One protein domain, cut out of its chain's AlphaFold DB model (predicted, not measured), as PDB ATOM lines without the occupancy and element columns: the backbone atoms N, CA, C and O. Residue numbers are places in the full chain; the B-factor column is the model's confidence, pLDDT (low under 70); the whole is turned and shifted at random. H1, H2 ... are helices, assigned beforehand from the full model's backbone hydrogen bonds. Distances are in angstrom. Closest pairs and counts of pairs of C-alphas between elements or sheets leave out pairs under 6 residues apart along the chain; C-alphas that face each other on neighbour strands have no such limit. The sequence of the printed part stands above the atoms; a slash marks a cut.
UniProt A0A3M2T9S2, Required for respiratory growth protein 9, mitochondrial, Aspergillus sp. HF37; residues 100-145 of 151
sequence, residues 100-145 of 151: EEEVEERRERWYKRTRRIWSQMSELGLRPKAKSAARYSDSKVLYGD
ATOM      1  N   GLU A 100     -12.308  59.794 -37.210       90.94
ATOM      2  CA  GLU A 100     -11.508  60.179 -36.040       90.94
ATOM      3  C   GLU A 100     -11.716  59.235 -34.842       90.94
ATOM      4  O   GLU A 100     -10.749  58.782 -34.230       90.94
ATOM      5  N   GLU A 101     -12.960  58.823 -34.589       93.25
ATOM      6  CA  GLU A 101     -13.292  57.823 -33.567       93.25
ATOM      7  C   GLU A 101     -12.627  56.466 -33.865       93.25
ATOM      8  O   GLU A 101     -11.976  55.872 -33.004       93.25
ATOM      9  N   GLU A 102     -12.684  56.002 -35.118       93.44
ATOM     10  CA  GLU A 102     -12.049  54.746 -35.538       93.44
ATOM     11  C   GLU A 102     -10.511  54.791 -35.457       93.44
ATOM     12  O   GLU A 102      -9.859  53.750 -35.268       93.44
ATOM     13  N   VAL A 103      -9.903  55.971 -35.644       91.56
ATOM     14  CA  VAL A 103      -8.460  56.175 -35.437       91.56
ATOM     15  C   VAL A 103      -8.118  55.929 -33.979       91.56
ATOM     16  O   VAL A 103      -7.193  55.154 -33.704       91.56
ATOM     17  N   GLU A 104      -8.864  56.539 -33.062       92.75
ATOM     18  CA  GLU A 104      -8.595  56.418 -31.634       92.75
ATOM     19  C   GLU A 104      -8.812  54.980 -31.156       92.75
ATOM     20  O   GLU A 104      -7.925  54.379 -30.544       92.75
ATOM     21  N   GLU A 105      -9.895  54.330 -31.588       93.88
ATOM     22  CA  GLU A 105     -10.113  52.908 -31.312       93.88
ATOM     23  C   GLU A 105      -8.971  52.018 -31.829       93.88
ATOM     24  O   GLU A 105      -8.585  51.024 -31.195       93.88
ATOM     25  N   ARG A 106      -8.413  52.326 -33.008       92.50
ATOM     26  CA  ARG A 106      -7.248  51.598 -33.532       92.50
ATOM     27  C   ARG A 106      -6.002  51.840 -32.702       92.50
ATOM     28  O   ARG A 106      -5.260  50.877 -32.472       92.50
ATOM     29  N   ARG A 107      -5.762  53.080 -32.280       92.31
ATOM     30  CA  ARG A 107      -4.641  53.441 -31.404       92.31
ATOM     31  C   ARG A 107      -4.750  52.716 -30.076       92.31
ATOM     32  O   ARG A 107      -3.798  52.044 -29.678       92.31
ATOM     33  N   GLU A 108      -5.927  52.710 -29.465       93.81
ATOM     34  CA  GLU A 108      -6.184  51.953 -28.246       93.81
ATOM     35  C   GLU A 108      -5.931  50.456 -28.424       93.81
ATOM     36  O   GLU A 108      -5.255  49.830 -27.602       93.81
ATOM     37  N   ARG A 109      -6.449  49.850 -29.499       93.31
ATOM     38  CA  ARG A 109      -6.222  48.423 -29.781       93.31
ATOM     39  C   ARG A 109      -4.741  48.120 -29.977       93.31
ATOM     40  O   ARG A 109      -4.249  47.108 -29.467       93.31
ATOM     41  N   TRP A 110      -4.019  48.995 -30.672       93.94
ATOM     42  CA  TRP A 110      -2.571  48.894 -30.832       93.94
ATOM     43  C   TRP A 110      -1.835  49.001 -29.491       93.94
ATOM     44  O   TRP A 110      -0.923  48.217 -29.211       93.94
ATOM     45  N   TYR A 111      -2.261  49.921 -28.630       92.94
ATOM     46  CA  TYR A 111      -1.685  50.140 -27.310       92.94
ATOM     47  C   TYR A 111      -1.909  48.947 -26.372       92.94
ATOM     48  O   TYR A 111      -0.958  48.435 -25.775       92.94
ATOM     49  N   LYS A 112      -3.143  48.428 -26.320       93.06
ATOM     50  CA  LYS A 112      -3.513  47.209 -25.581       93.06
ATOM     51  C   LYS A 112      -2.672  46.016 -26.056       93.06
ATOM     52  O   LYS A 112      -2.100  45.301 -25.235       93.06
ATOM     53  N   ARG A 113      -2.512  45.842 -27.378       92.19
ATOM     54  CA  ARG A 113      -1.621  44.820 -27.964       92.19
ATOM     55  C   ARG A 113      -0.171  45.005 -27.517       92.19
ATOM     56  O   ARG A 113       0.460  44.033 -27.119       92.19
ATOM     57  N   THR A 114       0.356  46.224 -27.589       91.56
ATOM     58  CA  THR A 114       1.751  46.526 -27.228       91.56
ATOM     59  C   THR A 114       2.026  46.200 -25.763       91.56
ATOM     60  O   THR A 114       3.036  45.572 -25.452       91.56
ATOM     61  N   ARG A 115       1.094  46.548 -24.867       92.69
ATOM     62  CA  ARG A 115       1.177  46.198 -23.444       92.69
ATOM     63  C   ARG A 115       1.128  44.688 -23.203       92.69
ATOM     64  O   ARG A 115       1.908  44.199 -22.394       92.69
ATOM     65  N   ARG A 116       0.285  43.944 -23.927       91.12
ATOM     66  CA  ARG A 116       0.249  42.471 -23.847       91.12
ATOM     67  C   ARG A 116       1.565  41.839 -24.299       91.12
ATOM     68  O   ARG A 116       2.123  41.028 -23.572       91.12
ATOM     69  N   ILE A 117       2.095  42.263 -25.449       90.00
ATOM     70  CA  ILE A 117       3.399  41.792 -25.948       90.00
ATOM     71  C   ILE A 117       4.495  42.098 -24.926       90.00
ATOM     72  O   ILE A 117       5.327  41.242 -24.651       90.00
ATOM     73  N   TRP A 118       4.484  43.294 -24.327       91.62
ATOM     74  CA  TRP A 118       5.438  43.636 -23.275       91.62
ATOM     75  C   TRP A 118       5.334  42.686 -22.081       91.62
ATOM     76  O   TRP A 118       6.365  42.217 -21.603       91.62
ATOM     77  N   SER A 119       4.117  42.393 -21.612       92.00
ATOM     78  CA  SER A 119       3.916  41.475 -20.489       92.00
ATOM     79  C   SER A 119       4.473  40.090 -20.800       92.00
ATOM     80  O   SER A 119       5.317  39.601 -20.054       92.00
ATOM     81  N   GLN A 120       4.108  39.531 -21.956       90.62
ATOM     82  CA  GLN A 120       4.598  38.233 -22.415       90.62
ATOM     83  C   GLN A 120       6.134  38.204 -22.510       90.62
ATOM     84  O   GLN A 120       6.776  37.278 -22.025       90.62
ATOM     85  N   MET A 121       6.754  39.246 -23.077       90.12
ATOM     86  CA  MET A 121       8.219  39.344 -23.135       90.12
ATOM     87  C   MET A 121       8.856  39.428 -21.743       90.12
ATOM     88  O   MET A 121       9.951  38.907 -21.545       90.12
ATOM     89  N   SER A 122       8.198  40.095 -20.792       92.56
ATOM     90  CA  SER A 122       8.699  40.199 -19.422       92.56
ATOM     91  C   SER A 122       8.554  38.907 -18.622       92.56
ATOM     92  O   SER A 122       9.409  38.603 -17.797       92.56
ATOM     93  N   GLU A 123       7.515  38.118 -18.897       88.94
ATOM     94  CA  GLU A 123       7.317  36.788 -18.313       88.94
ATOM     95  C   GLU A 123       8.356  35.788 -18.828       88.94
ATOM     96  O   GLU A 123       8.890  35.006 -18.050       88.94
ATOM     97  N   LEU A 124       8.734  35.895 -20.106       90.75
ATOM     98  CA  LEU A 124       9.850  35.146 -20.693       90.75
ATOM     99  C   LEU A 124      11.237  35.622 -20.210       90.75
ATOM    100  O   LEU A 124      12.249  35.096 -20.663       90.75
ATOM    101  N   GLY A 125      11.315  36.643 -19.346       91.56
ATOM    102  CA  GLY A 125      12.576  37.180 -18.818       91.56
ATOM    103  C   GLY A 125      13.393  38.022 -19.806       91.56
ATOM    104  O   GLY A 125      14.482  38.476 -19.470       91.56
ATOM    105  N   LEU A 126      12.875  38.288 -21.010       92.12
ATOM    106  CA  LEU A 126      13.567  39.069 -22.048       92.12
ATOM    107  C   LEU A 126      13.532  40.582 -21.781       92.12
ATOM    108  O   LEU A 126      14.293  41.341 -22.384       92.12
ATOM    109  N   ARG A 127      12.601  41.046 -20.937       91.00
ATOM    110  CA  ARG A 127      12.376  42.469 -20.630       91.00
ATOM    111  C   ARG A 127      11.973  42.696 -19.170       91.00
ATOM    112  O   ARG A 127      11.335  41.834 -18.575       91.00
ATOM    113  N   PRO A 128      12.249  43.882 -18.597       91.75
ATOM    114  CA  PRO A 128      11.769  44.222 -17.262       91.75
ATOM    115  C   PRO A 128      10.238  44.363 -17.230       91.75
ATOM    116  O   PRO A 128       9.611  44.839 -18.186       91.75
ATOM    117  N   LYS A 129       9.625  43.983 -16.102       89.25
ATOM    118  CA  LYS A 129       8.177  44.116 -15.881       89.25
ATOM    119  C   LYS A 129       7.789  45.597 -15.813       89.25
ATOM    120  O   LYS A 129       8.263  46.334 -14.953       89.25
ATOM    121  N   ALA A 130       6.898  46.036 -16.700       88.69
ATOM    122  CA  ALA A 130       6.368  47.399 -16.689       88.69
ATOM    123  C   ALA A 130       5.016  47.455 -15.963       88.69
ATOM    124  O   ALA A 130       4.127  46.646 -16.236       88.69
ATOM    125  N   LYS A 131       4.812  48.469 -15.108       85.88
ATOM    126  CA  LYS A 131       3.538  48.686 -14.386       85.88
ATOM    127  C   LYS A 131       2.340  48.782 -15.339       85.88
ATOM    128  O   LYS A 131       1.271  48.250 -15.070       85.88
ATOM    129  N   SER A 132       2.540  49.434 -16.483       84.69
ATOM    130  CA  SER A 132       1.527  49.602 -17.528       84.69
ATOM    131  C   SER A 132       1.133  48.276 -18.198       84.69
ATOM    132  O   SER A 132      -0.025  48.106 -18.582       84.69
ATOM    133  N   ALA A 133       2.072  47.335 -18.315       86.75
ATOM    134  CA  ALA A 133       1.872  46.027 -18.934       86.75
ATOM    135  C   ALA A 133       1.330  44.973 -17.957       86.75
ATOM    136  O   ALA A 133       0.628  44.070 -18.396       86.75
ATOM    137  N   ALA A 134       1.566  45.129 -16.647       83.31
ATOM    138  CA  ALA A 134       1.178  44.165 -15.612       83.31
ATOM    139  C   ALA A 134      -0.321  43.799 -15.610       83.31
ATOM    140  O   ALA A 134      -0.687  42.684 -15.255       83.31
ATOM    141  N   ARG A 135      -1.200  44.712 -16.055       82.12
ATOM    142  CA  ARG A 135      -2.645  44.442 -16.207       82.12
ATOM    143  C   ARG A 135      -2.952  43.353 -17.248       82.12
ATOM    144  O   ARG A 135      -4.018  42.756 -17.188       82.12
ATOM    145  N   TYR A 136      -2.052  43.132 -18.205       82.38
ATOM    146  CA  TYR A 136      -2.213  42.205 -19.330       82.38
ATOM    147  C   TYR A 136      -1.356  40.942 -19.182       82.38
ATOM    148  O   TYR A 136      -1.075  40.299 -20.187       82.38
ATOM    149  N   SER A 137      -0.908  40.635 -17.964       83.38
ATOM    150  CA  SER A 137      -0.095  39.457 -17.682       83.38
ATOM    151  C   SER A 137      -0.918  38.180 -17.739       83.38
ATOM    152  O   SER A 137      -1.995  38.115 -17.146       83.38
ATOM    153  N   ASP A 138      -0.409  37.163 -18.432       75.75
ATOM    154  CA  ASP A 138      -1.102  35.880 -18.561       75.75
ATOM    155  C   ASP A 138      -1.085  35.131 -17.222       75.75
ATOM    156  O   ASP A 138      -2.064  34.464 -16.881       75.75
ATOM    157  N   SER A 139      -0.054  35.339 -16.388       75.25
ATOM    158  CA  SER A 139      -0.048  34.815 -15.016       75.25
ATOM    159  C   SER A 139      -1.219  35.354 -14.193       75.25
ATOM    160  O   SER A 139      -1.811  34.605 -13.422       75.25
ATOM    161  N   LYS A 140      -1.617  36.614 -14.413       77.19
ATOM    162  CA  LYS A 140      -2.790  37.223 -13.769       77.19
ATOM    163  C   LYS A 140      -4.095  36.544 -14.191       77.19
ATOM    164  O   LYS A 140      -5.013  36.435 -13.384       77.19
ATOM    165  N   VAL A 141      -4.197  36.129 -15.456       77.62
ATOM    166  CA  VAL A 141      -5.395  35.476 -16.010       77.62
ATOM    167  C   VAL A 141      -5.501  34.028 -15.530       77.62
ATOM    168  O   VAL A 141      -6.591  33.592 -15.179       77.62
ATOM    169  N   LEU A 142      -4.381  33.299 -15.496       72.31
ATOM    170  CA  LEU A 142      -4.350  31.876 -15.140       72.31
ATOM    171  C   LEU A 142      -4.342  31.624 -13.627       72.31
ATOM    172  O   LEU A 142      -4.982  30.685 -13.167       72.31
ATOM    173  N   TYR A 143      -3.622  32.447 -12.862       69.62
ATOM    174  CA  TYR A 143      -3.388  32.232 -11.427       69.62
ATOM    175  C   TYR A 143      -4.025  33.305 -10.532       69.62
ATOM    176  O   TYR A 143      -3.891  33.238  -9.313       69.62
ATOM    177  N   GLY A 144      -4.725  34.289 -11.104       68.38
ATOM    178  CA  GLY A 144      -5.256  35.423 -10.346       68.38
ATOM    179  C   GLY A 144      -4.156  36.395  -9.900       68.38
ATOM    180  O   GLY A 144      -3.036  36.386 -10.405       68.38
ATOM    181  N   ASP A 145      -4.474  37.308  -8.981       65.44
ATOM    182  CA  ASP A 145      -3.446  38.181  -8.406       65.44
ATOM    183  C   ASP A 145      -2.462  37.332  -7.587       65.44
ATOM    184  O   ASP A 145      -2.895  36.606  -6.696       65.44
TER     185      ASP A 145
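This is residues 100 to 145 of the 151 residues of the protein "Required for respiratory growth protein 9, mitochondrial" of Aspergillus sp. HF37 (UniProt A0A3M2T9S2). One long helix, H1, makes the length of the domain: its first part, residues 100 to 110, sticks out as a free arm, and past its other end a long loop, residues 124 to 137, folds back beside the later part of H1 and leads into a short helix, H2, set steeply to H1. The printed part has 46 residues with two named helices, H1 then H2, and no named strand; the class is all helix. The whole is loose, with a radius of gyration of the C-alphas of 12.1 A, and elongated, spanning 37 by 22 by 14 A.

H1 takes residues 100 to 123, from C-alpha 100 at (-11.508, 60.179, -36.040) to C-alpha 123 at (7.317, 36.788, -18.313), 34.9 A from first to last C-alpha. Residues 124 to 137 hold no named element. H2 takes residues 138 to 143 and ends with C-alpha 143 at (-3.388, 32.232, -11.427).

H1 and H2 are close but not clearly touching, with 2 pairs of C-alphas within 8 A. Their closest C-alphas, those of Gln 120 and Asp 138, are 7.3 A apart. The two run the same way at a steep tilt of 62 degrees. In both H1 and H2 every O i to N i+4 pair is within hydrogen-bond range.

The two C-alphas farthest apart, those of Glu 100 and Tyr 143, are 38.1 A apart. Without residues 100 to 110, which stand free, the body spans 21 by 20 by 14 A. The link from H1 to H2, 14 residues, is long. The printed part has no cut. Its mean pLDDT is 87.3, and residues 143 to 145 are under 70.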